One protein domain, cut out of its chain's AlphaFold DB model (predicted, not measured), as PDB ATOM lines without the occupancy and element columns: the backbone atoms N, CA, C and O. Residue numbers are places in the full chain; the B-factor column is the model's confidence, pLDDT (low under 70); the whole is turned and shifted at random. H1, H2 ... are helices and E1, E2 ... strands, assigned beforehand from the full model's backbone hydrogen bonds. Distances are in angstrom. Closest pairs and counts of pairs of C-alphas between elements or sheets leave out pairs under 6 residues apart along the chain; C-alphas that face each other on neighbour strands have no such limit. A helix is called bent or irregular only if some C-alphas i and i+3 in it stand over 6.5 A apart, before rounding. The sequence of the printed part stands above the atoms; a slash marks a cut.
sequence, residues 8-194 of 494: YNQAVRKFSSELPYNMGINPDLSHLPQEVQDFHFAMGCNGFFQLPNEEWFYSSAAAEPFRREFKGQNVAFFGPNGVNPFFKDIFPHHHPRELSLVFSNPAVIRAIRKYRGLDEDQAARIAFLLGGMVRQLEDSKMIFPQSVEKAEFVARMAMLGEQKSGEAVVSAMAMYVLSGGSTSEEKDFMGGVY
ATOM      1  N   TYR A   8     -11.241 -12.676 -17.965       89.12
ATOM      2  CA  TYR A   8     -12.337 -12.013 -18.666       89.12
ATOM      3  C   TYR A   8     -13.699 -12.363 -18.055       89.12
ATOM      4  O   TYR A   8     -14.478 -11.462 -17.746       89.12
ATOM      5  N   ASN A   9     -13.969 -13.641 -17.781       88.50
ATOM      6  CA  ASN A   9     -15.228 -14.051 -17.151       88.50
ATOM      7  C   ASN A   9     -15.370 -13.493 -15.728       88.50
ATOM      8  O   ASN A   9     -16.443 -13.012 -15.351       88.50
ATOM      9  N   GLN A  10     -14.273 -13.434 -14.965       88.75
ATOM     10  CA  GLN A  10     -14.259 -12.747 -13.674       88.75
ATOM     11  C   GLN A  10     -14.626 -11.262 -13.807       88.75
ATOM     12  O   GLN A  10     -15.357 -10.740 -12.960       88.75
ATOM     13  N   ALA A  11     -14.123 -10.576 -14.838       85.75
ATOM     14  CA  ALA A  11     -14.435  -9.177 -15.110       85.75
ATOM     15  C   ALA A  11     -15.909  -8.981 -15.483       85.75
ATOM     16  O   ALA A  11     -16.572  -8.139 -14.877       85.75
ATOM     17  N   VAL A  12     -16.439  -9.805 -16.394       87.31
ATOM     18  CA  VAL A  12     -17.861  -9.805 -16.776       87.31
ATOM     19  C   VAL A  12     -18.747 -10.005 -15.548       87.31
ATOM     20  O   VAL A  12     -19.655  -9.212 -15.317       87.31
ATOM     21  N   ARG A  13     -18.453 -10.997 -14.698       87.69
ATOM     22  CA  ARG A  13     -19.229 -11.244 -13.473       87.69
ATOM     23  C   ARG A  13     -19.226 -10.040 -12.531       87.69
ATOM     24  O   ARG A  13     -20.260  -9.713 -11.952       87.69
ATOM     25  N   LYS A  14     -18.071  -9.395 -12.349       86.69
ATOM     26  CA  LYS A  14     -17.959  -8.198 -11.503       86.69
ATOM     27  C   LYS A  14     -18.738  -7.024 -12.083       86.69
ATOM     28  O   LYS A  14     -19.449  -6.364 -11.333       86.69
ATOM     29  N   PHE A  15     -18.669  -6.814 -13.393       84.75
ATOM     30  CA  PHE A  15     -19.492  -5.817 -14.069       84.75
ATOM     31  C   PHE A  15     -20.991  -6.082 -13.851       84.75
ATOM     32  O   PHE A  15     -21.702  -5.185 -13.403       84.75
ATOM     33  N   SER A  16     -21.458  -7.326 -14.038       83.69
ATOM     34  CA  SER A  16     -22.859  -7.707 -13.786       83.69
ATOM     35  C   SER A  16     -23.336  -7.363 -12.375       83.69
ATOM     36  O   SER A  16     -24.503  -7.038 -12.189       83.69
ATOM     37  N   SER A  17     -22.450  -7.443 -11.376       81.88
ATOM     38  CA  SER A  17     -22.791  -7.137  -9.982       81.88
ATOM     39  C   SER A  17     -22.901  -5.641  -9.665       81.88
ATOM     40  O   SER A  17     -23.480  -5.291  -8.641       81.88
ATOM     41  N   GLU A  18     -22.362  -4.764 -10.517       79.62
ATOM     42  CA  GLU A  18     -22.438  -3.303 -10.350       79.62
ATOM     43  C   GLU A  18     -23.617  -2.674 -11.103       79.62
ATOM     44  O   GLU A  18     -23.990  -1.534 -10.820       79.62
ATOM     45  N   LEU A  19     -24.213  -3.394 -12.057       74.38
ATOM     46  CA  LEU A  19     -25.340  -2.882 -12.825       74.38
ATOM     47  C   LEU A  19     -26.594  -2.739 -11.945       74.38
ATOM     48  O   LEU A  19     -26.969  -3.682 -11.244       74.38
ATOM     49  N   PRO A  20     -27.305  -1.598 -12.018       64.19
ATOM     50  CA  PRO A  20     -28.628  -1.467 -11.424       64.19
ATOM     51  C   PRO A  20     -29.571  -2.551 -11.955       64.19
ATOM     52  O   PRO A  20     -29.549  -2.877 -13.148       64.19
ATOM     53  N   TYR A  21     -30.446  -3.072 -11.086       54.03
ATOM     54  CA  TYR A  21     -31.557  -3.926 -11.509       54.03
ATOM     55  C   TYR A  21     -32.288  -3.236 -12.674       54.03
ATOM     56  O   TYR A  21     -32.743  -2.104 -12.520       54.03
ATOM     57  N   ASN A  22     -32.372  -3.922 -13.821       56.22
ATOM     58  CA  ASN A  22     -32.984  -3.515 -15.103       56.22
ATOM     59  C   ASN A  22     -32.070  -2.931 -16.196       56.22
ATOM     60  O   ASN A  22     -32.580  -2.716 -17.293       56.22
ATOM     61  N   MET A  23     -30.765  -2.713 -15.983       58.47
ATOM     62  CA  MET A  23     -29.908  -2.238 -17.089       58.47
ATOM     63  C   MET A  23     -29.445  -3.345 -18.035       58.47
ATOM     64  O   MET A  23     -29.250  -3.056 -19.207       58.47
ATOM     65  N   GLY A  24     -29.345  -4.595 -17.567       56.75
ATOM     66  CA  GLY A  24     -28.930  -5.739 -18.386       56.75
ATOM     67  C   GLY A  24     -27.526  -5.596 -18.998       56.75
ATOM     68  O   GLY A  24     -26.987  -4.511 -19.178       56.75
ATOM     69  N   ILE A  25     -26.904  -6.720 -19.328       56.75
ATOM     70  CA  ILE A  25     -25.782  -6.744 -20.276       56.75
ATOM     71  C   ILE A  25     -26.387  -7.188 -21.598       56.75
ATOM     72  O   ILE A  25     -27.305  -8.008 -21.578       56.75
ATOM     73  N   ASN A  26     -25.911  -6.672 -22.731       56.03
ATOM     74  CA  ASN A  26     -26.291  -7.236 -24.021       56.03
ATOM     75  C   ASN A  26     -25.890  -8.737 -24.031       56.03
ATOM     76  O   ASN A  26     -24.688  -9.015 -24.008       56.03
ATOM     77  N   PRO A  27     -26.829  -9.707 -23.937       52.03
ATOM     78  CA  PRO A  27     -26.512 -11.021 -23.362       52.03
ATOM     79  C   PRO A  27     -25.775 -11.960 -24.314       52.03
ATOM     80  O   PRO A  27     -25.257 -12.983 -23.876       52.03
ATOM     81  N   ASP A  28     -25.751 -11.645 -25.606       63.84
ATOM     82  CA  ASP A  28     -25.207 -12.545 -26.610       63.84
ATOM     83  C   ASP A  28     -24.616 -11.773 -27.791       63.84
ATOM     84  O   ASP A  28     -25.334 -11.264 -28.647       63.84
ATOM     85  N   LEU A  29     -23.286 -11.709 -27.846       74.38
ATOM     86  CA  LEU A  29     -22.542 -11.107 -28.954       74.38
ATOM     87  C   LEU A  29     -22.244 -12.118 -30.077       74.38
ATOM     88  O   LEU A  29     -21.637 -11.738 -31.075       74.38
ATOM     89  N   SER A  30     -22.649 -13.389 -29.949       78.56
ATOM     90  CA  SER A  30     -22.277 -14.461 -30.891       78.56
ATOM     91  C   SER A  30     -22.798 -14.243 -32.315       78.56
ATOM     92  O   SER A  30     -22.197 -14.726 -33.273       78.56
ATOM     93  N   HIS A  31     -23.882 -13.476 -32.460       81.00
ATOM     94  CA  HIS A  31     -24.477 -13.111 -33.744       81.00
ATOM     95  C   HIS A  31     -23.703 -12.011 -34.493       81.00
ATOM     96  O   HIS A  31     -23.929 -11.805 -35.687       81.00
ATOM     97  N   LEU A  32     -22.811 -11.283 -33.813       85.00
ATOM     98  CA  LEU A  32     -22.025 -10.206 -34.411       85.00
ATOM     99  C   LEU A  32     -20.810 -10.762 -35.167       85.00
ATOM    100  O   LEU A  32     -20.313 -11.841 -34.831       85.00
ATOM    101  N   PRO A  33     -20.261 -10.022 -36.150       89.56
ATOM    102  CA  PRO A  33     -19.003 -10.396 -36.782       89.56
ATOM    103  C   PRO A  33     -17.896 -10.610 -35.744       89.56
ATOM    104  O   PRO A  33     -17.793  -9.857 -34.774       89.56
ATOM    105  N   GLN A  34     -17.021 -11.592 -35.970       88.31
ATOM    106  CA  GLN A  34     -15.969 -11.949 -35.011       88.31
ATOM    107  C   GLN A  34     -15.089 -10.748 -34.616       88.31
ATOM    108  O   GLN A  34     -14.669 -10.649 -33.472       88.31
ATOM    109  N   GLU A  35     -14.835  -9.808 -35.533       87.44
ATOM    110  CA  GLU A  35     -14.035  -8.596 -35.267       87.44
ATOM    111  C   GLU A  35     -14.712  -7.675 -34.254       87.44
ATOM    112  O   GLU A  35     -14.053  -7.119 -33.381       87.44
ATOM    113  N   VAL A  36     -16.040  -7.585 -34.322       88.94
ATOM    114  CA  VAL A  36     -16.859  -6.833 -33.371       88.94
ATOM    115  C   VAL A  36     -16.856  -7.541 -32.018       88.94
ATOM    116  O   VAL A  36     -16.670  -6.905 -30.985       88.94
ATOM    117  N   GLN A  37     -16.958  -8.871 -32.001       90.12
ATOM    118  CA  GLN A  37     -16.834  -9.635 -30.758       90.12
ATOM    119  C   GLN A  37     -15.454  -9.463 -30.104       90.12
ATOM    120  O   GLN A  37     -15.370  -9.332 -28.886       90.12
ATOM    121  N   ASP A  38     -14.375  -9.497 -30.893       91.50
ATOM    122  CA  ASP A  38     -12.996  -9.306 -30.421       91.50
ATOM    123  C   ASP A  38     -12.802  -7.888 -29.862       91.50
ATOM    124  O   ASP A  38     -12.172  -7.707 -28.820       91.50
ATOM    125  N   PHE A  39     -13.408  -6.893 -30.512       92.31
ATOM    126  CA  PHE A  39     -13.452  -5.512 -30.045       92.31
ATOM    127  C   PHE A  39     -14.162  -5.373 -28.689       92.31
ATOM    128  O   PHE A  39     -13.591  -4.813 -27.752       92.31
ATOM    129  N   HIS A  40     -15.368  -5.934 -28.537       90.62
ATOM    130  CA  HIS A  40     -16.099  -5.917 -27.264       90.62
ATOM    131  C   HIS A  40     -15.348  -6.645 -26.151       90.62
ATOM    132  O   HIS A  40     -15.284  -6.150 -25.026       90.62
ATOM    133  N   PHE A  41     -14.740  -7.786 -26.472       92.25
ATOM    134  CA  PHE A  41     -13.873  -8.509 -25.550       92.25
ATOM    135  C   PHE A  41     -12.721  -7.618 -25.064       92.25
ATOM    136  O   PHE A  41     -12.494  -7.498 -23.859       92.25
ATOM    137  N   ALA A  42     -12.028  -6.936 -25.980       91.56
ATOM    138  CA  ALA A  42     -10.909  -6.061 -25.650       91.56
ATOM    139  C   ALA A  42     -11.329  -4.854 -24.798       91.56
ATOM    140  O   ALA A  42     -10.662  -4.530 -23.811       91.56
ATOM    141  N   MET A  43     -12.455  -4.221 -25.134       89.75
ATOM    142  CA  MET A  43     -13.040  -3.136 -24.341       89.75
ATOM    143  C   MET A  43     -13.398  -3.616 -22.925       89.75
ATOM    144  O   MET A  43     -13.012  -2.972 -21.944       89.75
ATOM    145  N   GLY A  44     -14.015  -4.797 -22.808       88.50
ATOM    146  CA  GLY A  44     -14.387  -5.410 -21.531       88.50
ATOM    147  C   GLY A  44     -13.187  -5.741 -20.644       88.50
ATOM    148  O   GLY A  44     -13.212  -5.467 -19.444       88.50
ATOM    149  N   CYS A  45     -12.082  -6.219 -21.229       88.19
ATOM    150  CA  CYS A  45     -10.818  -6.432 -20.504       88.19
ATOM    151  C   CYS A  45     -10.283  -5.139 -19.868       88.19
ATOM    152  O   CYS A  45      -9.571  -5.177 -18.869       88.19
ATOM    153  N   ASN A  46     -10.643  -3.980 -20.421       85.75
ATOM    154  CA  ASN A  46     -10.249  -2.665 -19.922       85.75
ATOM    155  C   ASN A  46     -11.329  -1.998 -19.048       85.75
ATOM    156  O   ASN A  46     -11.185  -0.831 -18.678       85.75
ATOM    157  N   GLY A  47     -12.373  -2.744 -18.673       85.19
ATOM    158  CA  GLY A  47     -13.456  -2.298 -17.798       85.19
ATOM    159  C   GLY A  47     -14.595  -1.575 -18.515       85.19
ATOM    160  O   GLY A  47     -15.480  -1.070 -17.833       85.19
ATOM    161  N   PHE A  48     -14.593  -1.512 -19.849       87.00
ATOM    162  CA  PHE A  48     -15.642  -0.856 -20.628       87.00
ATOM    163  C   PHE A  48     -16.604  -1.877 -21.226       87.00
ATOM    164  O   PHE A  48     -16.202  -2.740 -22.004       87.00
ATOM    165  N   PHE A  49     -17.884  -1.739 -20.912       86.94
ATOM    166  CA  PHE A  49     -18.937  -2.617 -21.408       86.94
ATOM    167  C   PHE A  49     -20.045  -1.787 -22.038       86.94
ATOM    168  O   PHE A  49     -20.413  -0.739 -21.513       86.94
ATOM    169  N   GLN A  50     -20.565  -2.246 -23.173       84.81
ATOM    170  CA  GLN A  50     -21.658  -1.557 -23.844       84.81
ATOM    171  C   GLN A  50     -22.996  -1.959 -23.213       84.81
ATOM    172  O   GLN A  50     -23.294  -3.148 -23.064       84.81
ATOM    173  N   LEU A  51     -23.789  -0.962 -22.833       81.75
ATOM    174  CA  LEU A  51     -25.148  -1.118 -22.327       81.75
ATOM    175  C   LEU A  51     -26.145  -1.330 -23.486       81.75
ATOM    176  O   LEU A  51     -25.818  -1.047 -24.640       81.75
ATOM    177  N   PRO A  52     -27.387  -1.784 -23.219       80.19
ATOM    178  CA  PRO A  52     -28.395  -1.974 -24.269       80.19
ATOM    179  C   PRO A  52     -28.795  -0.702 -25.027       80.19
ATOM    180  O   PRO A  52     -29.292  -0.795 -26.143       80.19
ATOM    181  N   ASN A  53     -28.585   0.479 -24.439       80.12
ATOM    182  CA  ASN A  53     -28.783   1.776 -25.096       80.12
ATOM    183  C   ASN A  53     -27.570   2.214 -25.943       80.12
ATOM    184  O   ASN A  53     -27.486   3.378 -26.319       80.12
ATOM    185  N   GLU A  54     -26.631   1.301 -26.205       78.81
ATOM    186  CA  GLU A  54     -25.383   1.499 -26.950       78.81
ATOM    187  C   GLU A  54     -24.331   2.393 -26.269       78.81
ATOM    188  O   GLU A  54     -23.231   2.559 -26.808       78.81
ATOM    189  N   GLU A  55     -24.600   2.908 -25.067       81.62
ATOM    190  CA  GLU A  55     -23.630   3.691 -24.298       81.62
ATOM    191  C   GLU A  55     -22.560   2.802 -23.652       81.62
ATOM    192  O   GLU A  55     -22.810   1.664 -23.250       81.62
ATOM    193  N   TRP A  56     -21.345   3.335 -23.517       84.38
ATOM    194  CA  TRP A  56     -20.253   2.656 -22.823       84.38
ATOM    195  C   TRP A  56     -20.286   2.953 -21.326       84.38
ATOM    196  O   TRP A  56     -20.164   4.105 -20.912       84.38
ATOM    197  N   PHE A  57     -20.363   1.902 -20.515       83.81
ATOM    198  CA  PHE A  57     -20.234   1.969 -19.065       83.81
ATOM    199  C   PHE A  57     -18.841   1.518 -18.627       83.81
ATOM    200  O   PHE A  57     -18.328   0.506 -19.110       83.81
ATOM    201  N   TYR A  58     -18.250   2.238 -17.672       85.12
ATOM    202  CA  TYR A  58     -16.976   1.865 -17.067       85.12
ATOM    203  C   TYR A  58     -17.163   1.233 -15.681       85.12
ATOM    204  O   TYR A  58     -17.664   1.876 -14.761       85.12
ATOM    205  N   SER A  59     -16.684  -0.003 -15.514       82.50
ATOM    206  CA  SER A  59     -16.640  -0.725 -14.241       82.50
ATOM    207  C   SER A  59     -15.206  -0.851 -13.729       82.50
ATOM    208  O   SER A  59     -14.371  -1.590 -14.267       82.50
ATOM    209  N   SER A  60     -14.923  -0.158 -12.625       78.44
ATOM    210  CA  SER A  60     -13.620  -0.245 -11.959       78.44
ATOM    211  C   SER A  60     -13.364  -1.631 -11.356       78.44
ATOM    212  O   SER A  60     -12.228  -2.116 -11.398       78.44
ATOM    213  N   ALA A  61     -14.407  -2.306 -10.854       80.88
ATOM    214  CA  ALA A  61     -14.287  -3.660 -10.327       80.88
ATOM    215  C   ALA A  61     -14.007  -4.680 -11.432       80.88
ATOM    216  O   ALA A  61     -13.254  -5.624 -11.184       80.88
ATOM    217  N   ALA A  62     -14.551  -4.495 -12.636       83.50
ATOM    218  CA  ALA A  62     -14.280  -5.374 -13.769       83.50
ATOM    219  C   ALA A  62     -12.826  -5.279 -14.260       83.50
ATOM    220  O   ALA A  62     -12.241  -6.294 -14.619       83.50
ATOM    221  N   ALA A  63     -12.201  -4.101 -14.190       80.50
ATOM    222  CA  ALA A  63     -10.776  -3.943 -14.504       80.50
ATOM    223  C   ALA A  63      -9.837  -4.478 -13.396       80.50
ATOM    224  O   ALA A  63      -8.653  -4.714 -13.629       80.50
ATOM    225  N   GLU A  64     -10.339  -4.664 -12.172       79.19
ATOM    226  CA  GLU A  64      -9.526  -5.005 -10.998       79.19
ATOM    227  C   GLU A  64      -8.786  -6.360 -11.070       79.19
ATOM    228  O   GLU A  64      -7.648  -6.402 -10.605       79.19
ATOM    229  N   PRO A  65      -9.345  -7.470 -11.604       78.88
ATOM    230  CA  PRO A  65      -8.600  -8.724 -11.766       78.88
ATOM    231  C   PRO A  65      -7.330  -8.530 -12.598       78.88
ATOM    232  O   PRO A  65      -6.251  -8.917 -12.160       78.88
ATOM    233  N   PHE A  66      -7.443  -7.831 -13.731       79.31
ATOM    234  CA  PHE A  66      -6.306  -7.501 -14.585       79.31
ATOM    235  C   PHE A  66      -5.317  -6.590 -13.864       79.31
ATOM    236  O   PHE A  66      -4.125  -6.866 -13.842       79.31
ATOM    237  N   ARG A  67      -5.798  -5.546 -13.176       72.88
ATOM    238  CA  ARG A  67      -4.921  -4.688 -12.361       72.88
ATOM    239  C   ARG A  67      -4.140  -5.486 -11.322       72.88
ATOM    240  O   ARG A  67      -2.969  -5.194 -11.114       72.88
ATOM    241  N   ARG A  68      -4.768  -6.465 -10.665       70.19
ATOM    242  CA  ARG A  68      -4.124  -7.317  -9.654       70.19
ATOM    243  C   ARG A  68      -3.069  -8.236 -10.241       70.19
ATOM    244  O   ARG A  68      -2.023  -8.355  -9.612       70.19
ATOM    245  N   GLU A  69      -3.328  -8.810 -11.411       65.31
ATOM    246  CA  GLU A  69      -2.350  -9.623 -12.143       65.31
ATOM    247  C   GLU A  69      -1.026  -8.863 -12.300       65.31
ATOM    248  O   GLU A  69       0.041  -9.381 -11.987       65.31
ATOM    249  N   PHE A  70      -1.109  -7.580 -12.661       61.16
ATOM    250  CA  PHE A  70       0.062  -6.729 -12.878       61.16
ATOM    251  C   PHE A  70       0.522  -5.947 -11.625       61.16
ATOM    252  O   PHE A  70       1.545  -5.262 -11.658       61.16
ATOM    253  N   LYS A  71      -0.192  -6.043 -10.488       50.84
ATOM    254  CA  LYS A  71       0.019  -5.218  -9.272       50.84
ATOM    255  C   LYS A  71       1.319  -5.525  -8.525       50.84
ATOM    256  O   LYS A  71       1.859  -4.641  -7.867       50.84
ATOM    257  N   GLY A  72       1.784  -6.774  -8.561       40.78
ATOM    258  CA  GLY A  72       2.967  -7.228  -7.815       40.78
ATOM    259  C   GLY A  72       4.286  -7.119  -8.578       40.78
ATOM    260  O   GLY A  72       5.329  -7.443  -8.026       40.78
ATOM    261  N   GLN A  73       4.245  -6.706  -9.843       46.19
ATOM    262  CA  GLN A  73       5.328  -6.997 -10.780       46.19
ATOM    263  C   GLN A  73       6.222  -5.795 -11.083       46.19
ATOM    264  O   GLN A  73       7.068  -5.899 -11.962       46.19
ATOM    265  N   ASN A  74       6.020  -4.635 -10.434       37.34
ATOM    266  CA  ASN A  74       6.591  -3.372 -10.922       37.34
ATOM    267  C   ASN A  74       6.458  -3.272 -12.456       37.34
ATOM    268  O   ASN A  74       7.283  -2.692 -13.149       37.34
ATOM    269  N   VAL A  75       5.363  -3.807 -13.008       39.72
ATOM    270  CA  VAL A  75       4.877  -3.412 -14.320       39.72
ATOM    271  C   VAL A  75       4.247  -2.050 -14.064       39.72
ATOM    272  O   VAL A  75       3.033  -1.861 -14.119       39.72
ATOM    273  N   ALA A  76       5.080  -1.060 -13.729       35.66
ATOM    274  CA  ALA A  76       4.769   0.270 -14.170       35.66
ATOM    275  C   ALA A  76       4.816   0.114 -15.683       35.66
ATOM    276  O   ALA A  76       5.876   0.056 -16.298       35.66
ATOM    277  N   PHE A  77       3.643  -0.015 -16.294       42.66
ATOM    278  CA  PHE A  77       3.517   0.062 -17.741       42.66
ATOM    279  C   PHE A  77       4.169   1.367 -18.273       42.66
ATOM    280  O   PHE A  77       4.259   1.557 -19.475       42.66
ATOM    281  N   PHE A  78       4.503   2.310 -17.390       44.50
ATOM    282  CA  PHE A  78       4.861   3.707 -17.543       44.50
ATOM    283  C   PHE A  78       6.302   3.838 -17.058       44.50
ATOM    284  O   PHE A  78       6.667   3.169 -16.097       44.50
ATOM    285  N   GLY A  79       7.113   4.675 -17.693       31.91
ATOM    286  CA  GLY A  79       8.474   4.960 -17.250       31.91
ATOM    287  C   GLY A  79       8.554   5.601 -15.846       31.91
ATOM    288  O   GLY A  79       7.788   5.265 -14.947       31.91
ATOM    289  N   PRO A  80       9.482   6.533 -15.616       24.88
ATOM    290  CA  PRO A  80      10.099   6.767 -14.307       24.88
ATOM    291  C   PRO A  80       9.242   7.290 -13.145       24.88
ATOM    292  O   PRO A  80       9.789   7.571 -12.096       24.88
ATOM    293  N   ASN A  81       7.916   7.361 -13.246       30.97
ATOM    294  CA  ASN A  81       7.047   7.854 -12.171       30.97
ATOM    295  C   ASN A  81       6.061   6.785 -11.679       30.97
ATOM    296  O   ASN A  81       4.875   7.042 -11.468       30.97
ATOM    297  N   GLY A  82       6.554   5.558 -11.511       34.75
ATOM    298  CA  GLY A  82       5.792   4.362 -11.146       34.75
ATOM    299  C   GLY A  82       5.244   4.321  -9.715       34.75
ATOM    300  O   GLY A  82       5.356   3.297  -9.055       34.75
ATOM    301  N   VAL A  83       4.605   5.389  -9.243       33.16
ATOM    302  CA  VAL A  83       3.490   5.318  -8.295       33.16
ATOM    303  C   VAL A  83       2.520   6.413  -8.723       33.16
ATOM    304  O   VAL A  83       2.618   7.538  -8.247       33.16
ATOM    305  N   ASN A  84       1.589   6.106  -9.629       35.75
ATOM    306  CA  ASN A  84       0.451   6.990  -9.848       35.75
ATOM    307  C   ASN A  84      -0.703   6.533  -8.928       35.75
ATOM    308  O   ASN A  84      -1.457   5.628  -9.301       35.75
ATOM    309  N   PRO A  85      -0.853   7.093  -7.706       34.47
ATOM    310  CA  PRO A  85      -2.004   6.811  -6.849       34.47
ATOM    311  C   PRO A  85      -3.335   7.221  -7.507       34.47
ATOM    312  O   PRO A  85      -4.382   6.748  -7.070       34.47
ATOM    313  N   PHE A  86      -3.303   8.003  -8.595       34.06
ATOM    314  CA  PHE A  86      -4.474   8.428  -9.360       34.06
ATOM    315  C   PHE A  86      -5.004   7.379 -10.358       34.06
ATOM    316  O   PHE A  86      -5.991   7.638 -11.045       34.06
ATOM    317  N   PHE A  87      -4.459   6.154 -10.400       37.62
ATOM    318  CA  PHE A  87      -5.016   5.063 -11.229       37.62
ATOM    319  C   PHE A  87      -6.492   4.742 -10.922       37.62
ATOM    320  O   PHE A  87      -7.183   4.129 -11.739       37.62
ATOM    321  N   LYS A  88      -6.971   5.120  -9.730       37.06
ATOM    322  CA  LYS A  88      -8.377   5.001  -9.327       37.06
ATOM    323  C   LYS A  88      -9.250   6.179  -9.767       37.06
ATOM    324  O   LYS A  88     -10.435   5.955  -9.984       37.06
ATOM    325  N   ASP A  89      -8.676   7.366  -9.954       34.78
ATOM    326  CA  ASP A  89      -9.437   8.620 -10.042       34.78
ATOM    327  C   ASP A  89      -9.546   9.180 -11.475       34.78
ATOM    328  O   ASP A  89     -10.388  10.036 -11.727       34.78
ATOM    329  N   ILE A  90      -8.750   8.683 -12.435       41.44
ATOM    330  CA  ILE A  90      -8.672   9.239 -13.808       41.44
ATOM    331  C   ILE A  90      -9.599   8.526 -14.820       41.44
ATOM    332  O   ILE A  90     -10.028   9.117 -15.806       41.44
ATOM    333  N   PHE A  91      -9.983   7.271 -14.571       48.12
ATOM    334  CA  PHE A  91     -10.663   6.429 -15.571       48.12
ATOM    335  C   PHE A  91     -12.030   6.895 -16.133       48.12
ATOM    336  O   PHE A  91     -12.333   6.518 -17.269       48.12
ATOM    337  N   PRO A  92     -12.909   7.616 -15.409       48.25
ATOM    338  CA  PRO A  92     -14.315   7.645 -15.813       48.25
ATOM    339  C   PRO A  92     -14.691   8.667 -16.899       48.25
ATOM    340  O   PRO A  92     -15.831   8.614 -17.357       48.25
ATOM    341  N   HIS A  93     -13.819   9.593 -17.326       48.41
ATOM    342  CA  HIS A  93     -14.312  10.780 -18.053       48.41
ATOM    343  C   HIS A  93     -13.865  10.962 -19.519       48.41
ATOM    344  O   HIS A  93     -14.606  11.621 -20.248       48.41
ATOM    345  N   HIS A  94     -12.775  10.342 -20.016       52.41
ATOM    346  CA  HIS A  94     -12.288  10.621 -21.391       52.41
ATOM    347  C   HIS A  94     -11.822   9.434 -22.276       52.41
ATOM    348  O   HIS A  94     -11.657   9.619 -23.479       52.41
ATOM    349  N   HIS A  95     -11.740   8.192 -21.781       65.06
ATOM    350  CA  HIS A  95     -11.073   7.099 -22.522       65.06
ATOM    351  C   HIS A  95     -11.869   6.224 -23.523       65.06
ATOM    352  O   HIS A  95     -11.221   5.532 -24.317       65.06
ATOM    353  N   PRO A  96     -13.220   6.151 -23.550       74.81
ATOM    354  CA  PRO A  96     -13.891   5.124 -24.353       74.81
ATOM    355  C   PRO A  96     -13.698   5.334 -25.858       74.81
ATOM    356  O   PRO A  96     -13.502   4.364 -26.585       74.81
ATOM    357  N   ARG A  97     -13.688   6.585 -26.337       78.81
ATOM    358  CA  ARG A  97     -13.465   6.899 -27.760       78.81
ATOM    359  C   ARG A  97     -12.051   6.531 -28.208       78.81
ATOM    360  O   ARG A  97     -11.862   6.002 -29.298       78.81
ATOM    361  N   GLU A  98     -11.076   6.807 -27.357       77.06
ATOM    362  CA  GLU A  98      -9.661   6.579 -27.618       77.06
ATOM    363  C   GLU A  98      -9.316   5.091 -27.685       77.06
ATOM    364  O   GLU A  98      -8.758   4.612 -28.676       77.06
ATOM    365  N   LEU A  99      -9.745   4.340 -26.668       82.81
ATOM    366  CA  LEU A  99      -9.636   2.883 -26.652       82.81
ATOM    367  C   LEU A  99     -10.400   2.262 -27.821       82.81
ATOM    368  O   LEU A  99      -9.886   1.341 -28.454       82.81
ATOM    369  N   SER A 100     -11.579   2.801 -28.152       86.62
ATOM    370  CA  SER A 100     -12.362   2.308 -29.285       86.62
ATOM    371  C   SER A 100     -11.582   2.406 -30.594       86.62
ATOM    372  O   SER A 100     -11.557   1.459 -31.371       86.62
ATOM    373  N   LEU A 101     -10.891   3.523 -30.832       86.06
ATOM    374  CA  LEU A 101     -10.095   3.707 -32.048       86.06
ATOM    375  C   LEU A 101      -8.924   2.719 -32.117       86.06
ATOM    376  O   LEU A 101      -8.710   2.110 -33.165       86.06
ATOM    377  N   VAL A 102      -8.222   2.478 -31.007       87.69
ATOM    378  CA  VAL A 102      -7.135   1.484 -30.957       87.69
ATOM    379  C   VAL A 102      -7.650   0.067 -31.174       87.69
ATOM    380  O   VAL A 102      -7.118  -0.653 -32.015       87.69
ATOM    381  N   PHE A 103      -8.704  -0.332 -30.468       91.12
ATOM    382  CA  PHE A 103      -9.246  -1.684 -30.590       91.12
ATOM    383  C   PHE A 103     -10.049  -1.901 -31.870       91.12
ATOM    384  O   PHE A 103     -10.285  -3.049 -32.224       91.12
ATOM    385  N   SER A 104     -10.420  -0.842 -32.593       89.69
ATOM    386  CA  SER A 104     -10.961  -0.944 -33.955       89.69
ATOM    387  C   SER A 104      -9.879  -1.141 -35.025       89.69
ATOM    388  O   SER A 104     -10.197  -1.475 -36.167       89.69
ATOM    389  N   ASN A 105      -8.595  -0.954 -34.688       91.00
ATOM    390  CA  ASN A 105      -7.506  -1.125 -35.642       91.00
ATOM    391  C   ASN A 105      -7.382  -2.609 -36.062       91.00
ATOM    392  O   ASN A 105      -7.218  -3.479 -35.199       91.00
ATOM    393  N   PRO A 106      -7.367  -2.925 -37.373       91.19
ATOM    394  CA  PRO A 106      -7.298  -4.307 -37.846       91.19
ATOM    395  C   PRO A 106      -6.077  -5.090 -37.349       91.19
ATOM    396  O   PRO A 106      -6.173  -6.295 -37.130       91.19
ATOM    397  N   ALA A 107      -4.918  -4.451 -37.167       91.12
ATOM    398  CA  ALA A 107      -3.735  -5.135 -36.646       91.12
ATOM    399  C   ALA A 107      -3.918  -5.547 -35.179       91.12
ATOM    400  O   ALA A 107      -3.562  -6.667 -34.815       91.12
ATOM    401  N   VAL A 108      -4.527  -4.676 -34.370       92.19
ATOM    402  CA  VAL A 108      -4.827  -4.932 -32.953       92.19
ATOM    403  C   VAL A 108      -5.852  -6.055 -32.814       92.19
ATOM    404  O   VAL A 108      -5.608  -7.014 -32.080       92.19
ATOM    405  N   ILE A 109      -6.945  -6.003 -33.582       92.31
ATOM    406  CA  ILE A 109      -7.962  -7.067 -33.601       92.31
ATOM    407  C   ILE A 109      -7.338  -8.403 -34.009       92.31
ATOM    408  O   ILE A 109      -7.567  -9.418 -33.351       92.31
ATOM    409  N   ARG A 110      -6.505  -8.418 -35.059       92.75
ATOM    410  CA  ARG A 110      -5.812  -9.641 -35.499       92.75
ATOM    411  C   ARG A 110      -4.891 -10.207 -34.420       92.75
ATOM    412  O   ARG A 110      -4.876 -11.424 -34.246       92.75
ATOM    413  N   ALA A 111      -4.165  -9.357 -33.696       91.38
ATOM    414  CA  ALA A 111      -3.305  -9.789 -32.599       91.38
ATOM    415  C   ALA A 111      -4.110 -10.426 -31.457       91.38
ATOM    416  O   ALA A 111      -3.752 -11.505 -30.996       91.38
ATOM    417  N   ILE A 112      -5.231  -9.824 -31.049       90.75
ATOM    418  CA  ILE A 112      -6.118 -10.386 -30.014       90.75
ATOM    419  C   ILE A 112      -6.711 -11.720 -30.481       90.75
ATOM    420  O   ILE A 112      -6.637 -12.723 -29.769       90.75
ATOM    421  N   ARG A 113      -7.238 -11.755 -31.711       91.75
ATOM    422  CA  ARG A 113      -7.817 -12.960 -32.317       91.75
ATOM    423  C   ARG A 113      -6.832 -14.119 -32.368       91.75
ATOM    424  O   ARG A 113      -7.247 -15.253 -32.165       91.75
ATOM    425  N   LYS A 114      -5.548 -13.852 -32.631       91.62
ATOM    426  CA  LYS A 114      -4.509 -14.889 -32.719       91.62
ATOM    427  C   LYS A 114      -4.453 -15.771 -31.465       91.62
ATOM    428  O   LYS A 114      -4.174 -16.959 -31.589       91.62
ATOM    429  N   TYR A 115      -4.708 -15.200 -30.288       88.31
ATOM    430  CA  TYR A 115      -4.643 -15.914 -29.007       88.31
ATOM    431  C   TYR A 115      -6.026 -16.276 -28.451       88.31
ATOM    432  O   TYR A 115      -6.151 -17.223 -27.672       88.31
ATOM    433  N   ARG A 116      -7.079 -15.567 -28.871       86.94
ATOM    434  CA  ARG A 116      -8.455 -15.852 -28.453       86.94
ATOM    435  C   ARG A 116      -8.882 -17.246 -28.931       86.94
ATOM    436  O   ARG A 116      -8.685 -17.609 -30.084       86.94
ATOM    437  N   GLY A 117      -9.465 -18.036 -28.029       77.50
ATOM    438  CA  GLY A 117      -9.849 -19.432 -28.283       77.50
ATOM    439  C   GLY A 117      -8.726 -20.457 -28.074       77.50
ATOM    440  O   GLY A 117      -9.027 -21.637 -27.923       77.50
ATOM    441  N   LEU A 118      -7.460 -20.021 -28.003       83.50
ATOM    442  CA  LEU A 118      -6.318 -20.862 -27.612       83.50
ATOM    443  C   LEU A 118      -5.973 -20.684 -26.124       83.50
ATOM    444  O   LEU A 118      -5.888 -21.664 -25.390       83.50
ATOM    445  N   ASP A 119      -5.795 -19.436 -25.684       86.56
ATOM    446  CA  ASP A 119      -5.599 -19.036 -24.282       86.56
ATOM    447  C   ASP A 119      -6.320 -17.690 -24.085       86.56
ATOM    448  O   ASP A 119      -5.809 -16.620 -24.424       86.56
ATOM    449  N   GLU A 120      -7.565 -17.753 -23.602       88.06
ATOM    450  CA  GLU A 120      -8.417 -16.570 -23.418       88.06
ATOM    451  C   GLU A 120      -7.806 -15.568 -22.429       88.06
ATOM    452  O   GLU A 120      -7.890 -14.360 -22.654       88.06
ATOM    453  N   ASP A 121      -7.126 -16.049 -21.385       88.06
ATOM    454  CA  ASP A 121      -6.462 -15.188 -20.405       88.06
ATOM    455  C   ASP A 121      -5.279 -14.447 -21.024       88.06
ATOM    456  O   ASP A 121      -5.064 -13.269 -20.739       88.06
ATOM    457  N   GLN A 122      -4.520 -15.108 -21.900       86.44
ATOM    458  CA  GLN A 122      -3.451 -14.450 -22.644       86.44
ATOM    459  C   GLN A 122      -4.002 -13.375 -23.585       86.44
ATOM    460  O   GLN A 122      -3.479 -12.259 -23.611       86.44
ATOM    461  N   ALA A 123      -5.071 -13.677 -24.326       90.75
ATOM    462  CA  ALA A 123      -5.730 -12.690 -25.178       90.75
ATOM    463  C   ALA A 123      -6.224 -11.485 -24.359       90.75
ATOM    464  O   ALA A 123      -6.046 -10.338 -24.774       90.75
ATOM    465  N   ALA A 124      -6.780 -11.737 -23.170       90.25
ATOM    466  CA  ALA A 124      -7.259 -10.702 -22.264       90.25
ATOM    467  C   ALA A 124      -6.116  -9.826 -21.717       90.25
ATOM    468  O   ALA A 124      -6.230  -8.600 -21.705       90.25
ATOM    469  N   ARG A 125      -4.979 -10.426 -21.334       86.62
ATOM    470  CA  ARG A 125      -3.775  -9.693 -20.897       86.62
ATOM    471  C   ARG A 125      -3.160  -8.863 -22.021       86.62
ATOM    472  O   ARG A 125      -2.848  -7.695 -21.797       86.62
ATOM    473  N   ILE A 126      -3.065  -9.403 -23.238       88.88
ATOM    474  CA  ILE A 126      -2.611  -8.653 -24.423       88.88
ATOM    475  C   ILE A 126      -3.523  -7.449 -24.688       88.88
ATOM    476  O   ILE A 126      -3.031  -6.334 -24.870       88.88
ATOM    477  N   ALA A 127      -4.846  -7.641 -24.659       90.62
ATOM    478  CA  ALA A 127      -5.803  -6.547 -24.822       90.62
ATOM    479  C   ALA A 127      -5.663  -5.494 -23.710       90.62
ATOM    480  O   ALA A 127      -5.713  -4.289 -23.976       90.62
ATOM    481  N   PHE A 128      -5.441  -5.924 -22.467       86.50
ATOM    482  CA  PHE A 128      -5.214  -5.019 -21.344       86.50
ATOM    483  C   PHE A 128      -3.916  -4.206 -21.494       86.50
ATOM    484  O   PHE A 128      -3.929  -3.000 -21.233       86.50
ATOM    485  N   LEU A 129      -2.827  -4.833 -21.962       81.75
ATOM    486  CA  LEU A 129      -1.526  -4.202 -22.232       81.75
ATOM    487  C   LEU A 129      -1.606  -3.159 -23.348       81.75
ATOM    488  O   LEU A 129      -1.190  -2.018 -23.146       81.75
ATOM    489  N   LEU A 130      -2.199  -3.516 -24.488       85.50
ATOM    490  CA  LEU A 130      -2.381  -2.602 -25.622       85.50
ATOM    491  C   LEU A 130      -3.265  -1.405 -25.247       85.50
ATOM    492  O   LEU A 130      -2.926  -0.265 -25.561       85.50
ATOM    493  N   GLY A 131      -4.350  -1.635 -24.500       80.75
ATOM    494  CA  GLY A 131      -5.153  -0.542 -23.945       80.75
ATOM    495  C   GLY A 131      -4.371   0.307 -22.940       80.75
ATOM    496  O   GLY A 131      -4.576   1.517 -22.849       80.75
ATOM    497  N   GLY A 132      -3.457  -0.318 -22.191       75.69
ATOM    498  CA  GLY A 132      -2.570   0.333 -21.227       75.69
ATOM    499  C   GLY A 132      -1.702   1.401 -21.861       75.69
ATOM    500  O   GLY A 132      -1.549   2.463 -21.268       75.69
ATOM    501  N   MET A 133      -1.217   1.158 -23.079       74.06
ATOM    502  CA  MET A 133      -0.407   2.120 -23.826       74.06
ATOM    503  C   MET A 133      -1.166   3.415 -24.125       74.06
ATOM    504  O   MET A 133      -0.590   4.490 -24.029       74.06
ATOM    505  N   VAL A 134      -2.459   3.324 -24.443       73.06
ATOM    506  CA  VAL A 134      -3.313   4.488 -24.737       73.06
ATOM    507  C   VAL A 134      -3.554   5.301 -23.470       73.06
ATOM    508  O   VAL A 134      -3.345   6.509 -23.460       73.06
ATOM    509  N   ARG A 135      -3.883   4.615 -22.368       70.12
ATOM    510  CA  ARG A 135      -4.177   5.244 -21.071       70.12
ATOM    511  C   ARG A 135      -3.033   6.091 -20.509       70.12
ATOM    512  O   ARG A 135      -3.294   6.985 -19.722       70.12
ATOM    513  N   GLN A 136      -1.777   5.814 -20.865       57.03
ATOM    514  CA  GLN A 136      -0.631   6.588 -20.358       57.03
ATOM    515  C   GLN A 136      -0.411   7.910 -21.055       57.03
ATOM    516  O   GLN A 136       0.192   8.824 -20.499       57.03
ATOM    517  N   LEU A 137      -0.773   7.953 -22.331       53.50
ATOM    518  CA  LEU A 137      -0.313   9.003 -23.221       53.50
ATOM    519  C   LEU A 137      -1.096  10.304 -22.976       53.50
ATOM    520  O   LEU A 137      -0.568  11.379 -23.265       53.50
ATOM    521  N   GLU A 138      -2.260  10.222 -22.322       48.78
ATOM    522  CA  GLU A 138      -3.061  11.367 -21.871       48.78
ATOM    523  C   GLU A 138      -2.388  12.179 -20.741       48.78
ATOM    524  O   GLU A 138      -2.388  13.410 -20.810       48.78
ATOM    525  N   ASP A 139      -1.699  11.540 -19.780       43.84
ATOM    526  CA  ASP A 139      -0.947  12.249 -18.719       43.84
ATOM    527  C   ASP A 139       0.255  13.040 -19.288       43.84
ATOM    528  O   ASP A 139       0.732  14.008 -18.692       43.84
ATOM    529  N   SER A 140       0.740  12.652 -20.474       43.88
ATOM    530  CA  SER A 140       1.965  13.180 -21.096       43.88
ATOM    531  C   SER A 140       1.757  14.324 -22.102       43.88
ATOM    532  O   SER A 140       2.733  14.815 -22.672       43.88
ATOM    533  N   LYS A 141       0.510  14.771 -22.336       42.66
ATOM    534  CA  LYS A 141       0.142  15.737 -23.401       42.66
ATOM    535  C   LYS A 141       0.545  15.288 -24.826       42.66
ATOM    536  O   LYS A 141       0.734  16.136 -25.701       42.66
ATOM    537  N   MET A 142       0.696  13.983 -25.080       46.94
ATOM    538  CA  MET A 142       0.997  13.462 -26.423       46.94
ATOM    539  C   MET A 142      -0.235  13.494 -27.344       46.94
ATOM    540  O   MET A 142      -1.374  13.353 -26.911       46.94
ATOM    541  N   ILE A 143       0.010  13.685 -28.644       52.38
ATOM    542  CA  ILE A 143      -1.019  13.831 -29.682       52.38
ATOM    543  C   ILE A 143      -1.613  12.452 -30.019       52.38
ATOM    544  O   ILE A 143      -0.910  11.577 -30.521       52.38
ATOM    545  N   PHE A 144      -2.916  12.287 -29.785       59.34
ATOM    546  CA  PHE A 144      -3.685  11.038 -29.895       59.34
ATOM    547  C   PHE A 144      -3.373  10.114 -31.112       59.34
ATOM    548  O   PHE A 144      -3.204   8.909 -30.911       59.34
ATOM    549  N   PRO A 145      -3.214  10.614 -32.359       65.06
ATOM    550  CA  PRO A 145      -2.745   9.819 -33.503       65.06
ATOM    551  C   PRO A 145      -1.494   8.954 -33.261       65.06
ATOM    552  O   PRO A 145      -1.411   7.839 -33.776       65.06
ATOM    553  N   GLN A 146      -0.540   9.428 -32.456       71.56
ATOM    554  CA  GLN A 146       0.703   8.702 -32.168       71.56
ATOM    555  C   GLN A 146       0.464   7.467 -31.285       71.56
ATOM    556  O   GLN A 146       1.189   6.479 -31.389       71.56
ATOM    557  N   SER A 147      -0.564   7.494 -30.432       70.88
ATOM    558  CA  SER A 147      -0.944   6.368 -29.571       70.88
ATOM    559  C   SER A 147      -1.451   5.183 -30.391       70.88
ATOM    560  O   SER A 147      -1.075   4.039 -30.126       70.88
ATOM    561  N   VAL A 148      -2.261   5.460 -31.421       80.38
ATOM    562  CA  VAL A 148      -2.789   4.443 -32.343       80.38
ATOM    563  C   VAL A 148      -1.650   3.793 -33.125       80.38
ATOM    564  O   VAL A 148      -1.578   2.570 -33.176       80.38
ATOM    565  N   GLU A 149      -0.724   4.589 -33.670       85.69
ATOM    566  CA  GLU A 149       0.423   4.079 -34.434       85.69
ATOM    567  C   GLU A 149       1.325   3.172 -33.580       85.69
ATOM    568  O   GLU A 149       1.709   2.083 -34.011       85.69
ATOM    569  N   LYS A 150       1.625   3.585 -32.342       85.94
ATOM    570  CA  LYS A 150       2.419   2.782 -31.400       85.94
ATOM    571  C   LYS A 150       1.727   1.466 -31.054       85.94
ATOM    572  O   LYS A 150       2.375   0.421 -31.079       85.94
ATOM    573  N   ALA A 151       0.431   1.497 -30.742       86.75
ATOM    574  CA  ALA A 151      -0.335   0.287 -30.448       86.75
ATOM    575  C   ALA A 151      -0.417  -0.643 -31.670       86.75
ATOM    576  O   ALA A 151      -0.279  -1.859 -31.531       86.75
ATOM    577  N   GLU A 152      -0.572  -0.079 -32.870       91.44
ATOM    578  CA  GLU A 152      -0.558  -0.833 -34.120       91.44
ATOM    579  C   GLU A 152       0.792  -1.521 -34.342       91.44
ATOM    580  O   GLU A 152       0.828  -2.723 -34.605       91.44
ATOM    581  N   PHE A 153       1.901  -0.797 -34.176       93.00
ATOM    582  CA  PHE A 153       3.246  -1.364 -34.263       93.00
ATOM    583  C   PHE A 153       3.430  -2.534 -33.287       93.00
ATOM    584  O   PHE A 153       3.837  -3.621 -33.699       93.00
ATOM    585  N   VAL A 154       3.076  -2.354 -32.009       91.94
ATOM    586  CA  VAL A 154       3.188  -3.416 -30.994       91.94
ATOM    587  C   VAL A 154       2.330  -4.627 -31.359       91.94
ATOM    588  O   VAL A 154       2.801  -5.761 -31.259       91.94
ATOM    589  N   ALA A 155       1.107  -4.411 -31.849       92.69
ATOM    590  CA  ALA A 155       0.236  -5.489 -32.304       92.69
ATOM    591  C   ALA A 155       0.819  -6.244 -33.510       92.69
ATOM    592  O   ALA A 155       0.769  -7.474 -33.543       92.69
ATOM    593  N   ARG A 156       1.423  -5.545 -34.480       93.88
ATOM    594  CA  ARG A 156       2.099  -6.191 -35.620       93.88
ATOM    595  C   ARG A 156       3.316  -6.997 -35.170       93.88
ATOM    596  O   ARG A 156       3.489  -8.121 -35.634       93.88
ATOM    597  N   MET A 157       4.100  -6.493 -34.218       93.94
ATOM    598  CA  MET A 157       5.218  -7.247 -33.642       93.94
ATOM    599  C   MET A 157       4.738  -8.491 -32.889       93.94
ATOM    600  O   MET A 157       5.327  -9.558 -33.048       93.94
ATOM    601  N   ALA A 158       3.636  -8.402 -32.139       91.31
ATOM    602  CA  ALA A 158       3.039  -9.542 -31.437       91.31
ATOM    603  C   ALA A 158       2.675 -10.699 -32.382       91.31
ATOM    604  O   ALA A 158       2.774 -11.865 -32.002       91.31
ATOM    605  N   MET A 159       2.343 -10.403 -33.644       92.38
ATOM    606  CA  MET A 159       2.079 -11.430 -34.657       92.38
ATOM    607  C   MET A 159       3.304 -12.286 -34.998       92.38
ATOM    608  O   MET A 159       3.118 -13.380 -35.534       92.38
ATOM    609  N   LEU A 160       4.521 -11.847 -34.665       90.44
ATOM    610  CA  LEU A 160       5.745 -12.647 -34.783       90.44
ATOM    611  C   LEU A 160       5.861 -13.705 -33.672       90.44
ATOM    612  O   LEU A 160       6.635 -14.646 -33.819       90.44
ATOM    613  N   GLY A 161       5.110 -13.556 -32.575       83.88
ATOM    614  CA  GLY A 161       5.098 -14.487 -31.448       83.88
ATOM    615  C   GLY A 161       4.099 -15.633 -31.608       83.88
ATOM    616  O   GLY A 161       3.050 -15.448 -32.213       83.88
ATOM    617  N   GLU A 162       4.338 -16.801 -31.017       80.62
ATOM    618  CA  GLU A 162       3.390 -17.928 -30.995       80.62
ATOM    619  C   GLU A 162       3.095 -18.391 -29.567       80.62
ATOM    620  O   GLU A 162       3.951 -18.318 -28.687       80.62
ATOM    621  N   GLN A 163       1.879 -18.903 -29.337       78.81
ATOM    622  CA  GLN A 163       1.449 -19.421 -28.033       78.81
ATOM    623  C   GLN A 163       1.849 -18.458 -26.895       78.81
ATOM    624  O   GLN A 163       1.564 -17.265 -26.957       78.81
ATOM    625  N   LYS A 164       2.591 -18.941 -25.894       69.31
ATOM    626  CA  LYS A 164       2.966 -18.202 -24.683       69.31
ATOM    627  C   LYS A 164       3.903 -17.007 -24.918       69.31
ATOM    628  O   LYS A 164       4.002 -16.171 -24.023       69.31
ATOM    629  N   SER A 165       4.563 -16.882 -26.075       83.75
ATOM    630  CA  SER A 165       5.514 -15.785 -26.324       83.75
ATOM    631  C   SER A 165       4.847 -14.474 -26.753       83.75
ATOM    632  O   SER A 165       5.476 -13.421 -26.669       83.75
ATOM    633  N   GLY A 166       3.573 -14.499 -27.166       86.25
ATOM    634  CA  GLY A 166       2.853 -13.302 -27.618       86.25
ATOM    635  C   GLY A 166       2.813 -12.179 -26.584       86.25
ATOM    636  O   GLY A 166       3.075 -11.022 -26.897       86.25
ATOM    637  N   GLU A 167       2.564 -12.537 -25.325       84.56
ATOM    638  CA  GLU A 167       2.538 -11.593 -24.203       84.56
ATOM    639  C   GLU A 167       3.931 -11.002 -23.930       84.56
ATOM    640  O   GLU A 167       4.056  -9.796 -23.724       84.56
ATOM    641  N   ALA A 168       4.990 -11.811 -24.049       83.81
ATOM    642  CA  ALA A 168       6.376 -11.350 -23.950       83.81
ATOM    643  C   ALA A 168       6.702 -10.281 -25.000       83.81
ATOM    644  O   ALA A 168       7.321  -9.261 -24.687       83.81
ATOM    645  N   VAL A 169       6.267 -10.510 -26.245       89.94
ATOM    646  CA  VAL A 169       6.469  -9.566 -27.347       89.94
ATOM    647  C   VAL A 169       5.709  -8.272 -27.080       89.94
ATOM    648  O   VAL A 169       6.303  -7.201 -27.168       89.94
ATOM    649  N   VAL A 170       4.422  -8.348 -26.723       87.81
ATOM    650  CA  VAL A 170       3.596  -7.157 -26.461       87.81
ATOM    651  C   VAL A 170       4.205  -6.310 -25.349       87.81
ATOM    652  O   VAL A 170       4.407  -5.113 -25.545       87.81
ATOM    653  N   SER A 171       4.567  -6.926 -24.224       80.69
ATOM    654  CA  SER A 171       5.175  -6.226 -23.089       80.69
ATOM    655  C   SER A 171       6.503  -5.565 -23.467       80.69
ATOM    656  O   SER A 171       6.692  -4.371 -23.232       80.69
ATOM    657  N   ALA A 172       7.412  -6.298 -24.117       83.06
ATOM    658  CA  ALA A 172       8.717  -5.761 -24.492       83.06
ATOM    659  C   ALA A 172       8.623  -4.644 -25.546       83.06
ATOM    660  O   ALA A 172       9.335  -3.643 -25.453       83.06
ATOM    661  N   MET A 173       7.741  -4.788 -26.539       88.75
ATOM    662  CA  MET A 173       7.573  -3.791 -27.599       88.75
ATOM    663  C   MET A 173       6.843  -2.542 -27.105       88.75
ATOM    664  O   MET A 173       7.199  -1.439 -27.518       88.75
ATOM    665  N   ALA A 174       5.880  -2.689 -26.191       80.00
ATOM    666  CA  ALA A 174       5.252  -1.556 -25.517       80.00
ATOM    667  C   ALA A 174       6.305  -0.722 -24.776       80.00
ATOM    668  O   ALA A 174       6.392   0.488 -24.981       80.00
ATOM    669  N   MET A 175       7.176  -1.371 -24.000       74.81
ATOM    670  CA  MET A 175       8.280  -0.694 -23.315       74.81
ATOM    671  C   MET A 175       9.250  -0.019 -24.289       74.81
ATOM    672  O   MET A 175       9.654   1.119 -24.058       74.81
ATOM    673  N   TYR A 176       9.590  -0.689 -25.390       82.50
ATOM    674  CA  TYR A 176      10.455  -0.152 -26.439       82.50
ATOM    675  C   TYR A 176       9.917   1.163 -27.022       82.50
ATOM    676  O   TYR A 176      10.627   2.169 -26.996       82.50
ATOM    677  N   VAL A 177       8.663   1.203 -27.489       79.62
ATOM    678  CA  VAL A 177       8.095   2.415 -28.117       79.62
ATOM    679  C   VAL A 177       7.779   3.525 -27.113       79.62
ATOM    680  O   VAL A 177       7.852   4.707 -27.453       79.62
ATOM    681  N   LEU A 178       7.441   3.175 -25.866       72.88
ATOM    682  CA  LEU A 178       7.236   4.155 -24.794       72.88
ATOM    683  C   LEU A 178       8.559   4.780 -24.334       72.88
ATOM    684  O   LEU A 178       8.589   5.956 -23.988       72.88
ATOM    685  N   SER A 179       9.662   4.033 -24.415       70.38
ATOM    686  CA  SER A 179      11.004   4.518 -24.069       70.38
ATOM    687  C   SER A 179      11.680   5.328 -25.185       70.38
ATOM    688  O   SER A 179      12.836   5.721 -25.040       70.38
ATOM    689  N   GLY A 180      10.982   5.604 -26.292       72.31
ATOM    690  CA  GLY A 180      11.512   6.368 -27.427       72.31
ATOM    691  C   GLY A 180      12.065   5.516 -28.574       72.31
ATOM    692  O   GLY A 180      12.734   6.044 -29.458       72.31
ATOM    693  N   GLY A 181      11.793   4.209 -28.580       79.88
ATOM    694  CA  GLY A 181      12.063   3.335 -29.717       79.88
ATOM    695  C   GLY A 181      11.257   3.724 -30.961       79.88
ATOM    696  O   GLY A 181      10.115   4.173 -30.869       79.88
ATOM    697  N   SER A 182      11.858   3.535 -32.137       84.56
ATOM    698  CA  SER A 182      11.235   3.826 -33.434       84.56
ATOM    699  C   SER A 182      10.163   2.796 -33.796       84.56
ATOM    700  O   SER A 182      10.409   1.597 -33.669       84.56
ATOM    701  N   THR A 183       9.028   3.245 -34.338       86.31
ATOM    702  CA  THR A 183       7.971   2.398 -34.928       86.31
ATOM    703  C   THR A 183       8.317   1.894 -36.338       86.31
ATOM    704  O   THR A 183       7.519   1.192 -36.962       86.31
ATOM    705  N   SER A 184       9.505   2.218 -36.859       85.62
ATOM    706  CA  SER A 184       9.980   1.716 -38.150       85.62
ATOM    707  C   SER A 184      10.248   0.209 -38.115       85.62
ATOM    708  O   SER A 184      11.005  -0.288 -37.279       85.62
ATOM    709  N   GLU A 185       9.689  -0.515 -39.081       75.94
ATOM    710  CA  GLU A 185       9.828  -1.968 -39.219       75.94
ATOM    711  C   GLU A 185      11.174  -2.366 -39.837       75.94
ATOM    712  O   GLU A 185      11.295  -2.704 -41.016       75.94
ATOM    713  N   GLU A 186      12.224  -2.321 -39.023       86.81
ATOM    714  CA  GLU A 186      13.541  -2.811 -39.420       86.81
ATOM    715  C   GLU A 186      13.561  -4.347 -39.466       86.81
ATOM    716  O   GLU A 186      13.371  -5.022 -38.451       86.81
ATOM    717  N   LYS A 187      13.855  -4.913 -40.646       88.94
ATOM    718  CA  LYS A 187      13.862  -6.370 -40.883       88.94
ATOM    719  C   LYS A 187      14.747  -7.140 -39.899       88.94
ATOM    720  O   LYS A 187      14.344  -8.197 -39.421       88.94
ATOM    721  N   ASP A 188      15.928  -6.610 -39.583       87.69
ATOM    722  CA  ASP A 188      16.864  -7.249 -38.651       87.69
ATOM    723  C   ASP A 188      16.274  -7.349 -37.240       87.69
ATOM    724  O   ASP A 188      16.390  -8.391 -36.586       87.69
ATOM    725  N   PHE A 189      15.603  -6.285 -36.789       92.25
ATOM    726  CA  PHE A 189      14.967  -6.236 -35.479       92.25
ATOM    727  C   PHE A 189      13.760  -7.175 -35.410       92.25
ATOM    728  O   PHE A 189      13.677  -7.986 -34.488       92.25
ATOM    729  N   MET A 190      12.887  -7.158 -36.422       93.25
ATOM    730  CA  MET A 190      11.770  -8.107 -36.529       93.25
ATOM    731  C   MET A 190      12.256  -9.561 -36.538       93.25
ATOM    732  O   MET A 190      11.703 -10.408 -35.837       93.25
ATOM    733  N   GLY A 191      13.335  -9.851 -37.272       91.00
ATOM    734  CA  GLY A 191      13.971 -11.167 -37.262       91.00
ATOM    735  C   GLY A 191      14.512 -11.552 -35.881       91.00
ATOM    736  O   GLY A 191      14.427 -12.716 -35.493       91.00
ATOM    737  N   GLY A 192      15.038 -10.590 -35.119       91.69
ATOM    738  CA  GLY A 192      15.422 -10.780 -33.720       91.69
ATOM    739  C   GLY A 192      14.232 -11.128 -32.824       91.69
ATOM    740  O   GLY A 192      14.304 -12.096 -32.071       91.69
ATOM    741  N   VAL A 193      13.126 -10.391 -32.947       93.25
ATOM    742  CA  VAL A 193      11.904 -10.623 -32.159       93.25
ATOM    743  C   VAL A 193      11.316 -12.000 -32.450       93.25
ATOM    744  O   VAL A 193      11.005 -12.739 -31.517       93.25
ATOM    745  N   TYR A 194      11.254 -12.396 -33.723       91.75
ATOM    746  CA  TYR A 194      10.828 -13.739 -34.115       91.75
ATOM    747  C   TYR A 194      11.705 -14.831 -33.480       91.75
ATOM    748  O   TYR A 194      11.195 -15.734 -32.823       91.75
TER     749      TYR A 194
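AT A GLANCE: This is residues 8 to 194 of the 494 residues of an uncharacterized protein of Candidatus Daviesbacteria bacterium (UniProt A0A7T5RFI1). Four helices, H6 to H9, form an up-and-down bundle, each running against the one before, and a second group of parts packs on it: H2 crosses H7 steeply, with H1, H3 and the small strand hairpin E1 E2 gathered round the end of H2. H5 packs on H2, H7 and H8, while H4 lies far from the middle in a loose stretch and H10 lies beyond H8 and H9. The printed part has 187 residues, with ten helices and two strands in the order H1 H2 E1 E2 H3 H4 H5 H6 H7 H8 H9 H10; it is mostly helix, and the sheet E1 - E2 is antiparallel. It is compact, with a radius of gyration of the C-alphas of 16.1 A and spans of 55 by 37 by 31 A.

IN THESE COORDINATES: H1, residues 8 to 18, begins at C-alpha 8 (-12.337, -12.013, -18.666). H2 holds residues 34 to 45 and is 16.4 A long. E1, residues 48 to 50, and E2, residues 56 to 58, precede H3, residues 60 to 71, which is only just irregular: C-alphas 62 and 65 are 6.9 A apart. H4, residues 85 to 88, is irregular, with C-alphas 85 and 88 7.1 A apart. H5 holds residues 96 to 103 and H6 residues 106 to 115. H7, residues 120 to 137, spans 26.8 A from C-alpha 120 (-8.417, -16.570, -23.418). H8, residues 145 to 158, measures 20.3 A, and H9, residues 165 to 178, 20.1 A. H10, residues 187 to 194, ends at C-alpha 194 (10.828, -13.739, -34.115).

HOW THE PARTS SIT: H7 is the hub, touching six helices. H7 and H9 touch at a shallow tilt of 2 degrees, the same way; their closest C-alphas, of Ile 126 and Glu 167, are 5.9 A apart. H8 and H9 form a helical hairpin, closest at the C-alphas of Ala 158 and Val 169, 5.3 A. H2, with residues 41 to 45 alone, touches H7 at a steep tilt of 68 degrees, only just short of perpendicular; the C-alphas of Ala 42 and Ala 127 are closest, 5.2 A. H1 and H3 touch, closest at the C-alphas of Ala 11 and Ala 62, 4.0 A. In the hairpin E1 and E2, N 49 and O 57 are within hydrogen-bond range at 2.9 A. H10 and H8 are close but not clearly touching, with the C-alphas of Met 157 and Met 190 7.2 A apart. Every O i to N i+4 pair is within hydrogen-bond range in H1, H2, H5, H8, H9 and H10, against 6 of 8 in H3, 5 of 6 in H6 and 12 of 14 in H7; H4 is too short for such a pair.

THE WHOLE: The C-alphas of Tyr 21 and Asp 188 are farthest apart, at 55.6 A. The printed part has no cut; the links H1 to H2 and H3 to H4 are long. The mean pLDDT of the printed part is 75.6, with residues 20 to 28, 69 to 95, 136 to 145 and 164 under 70.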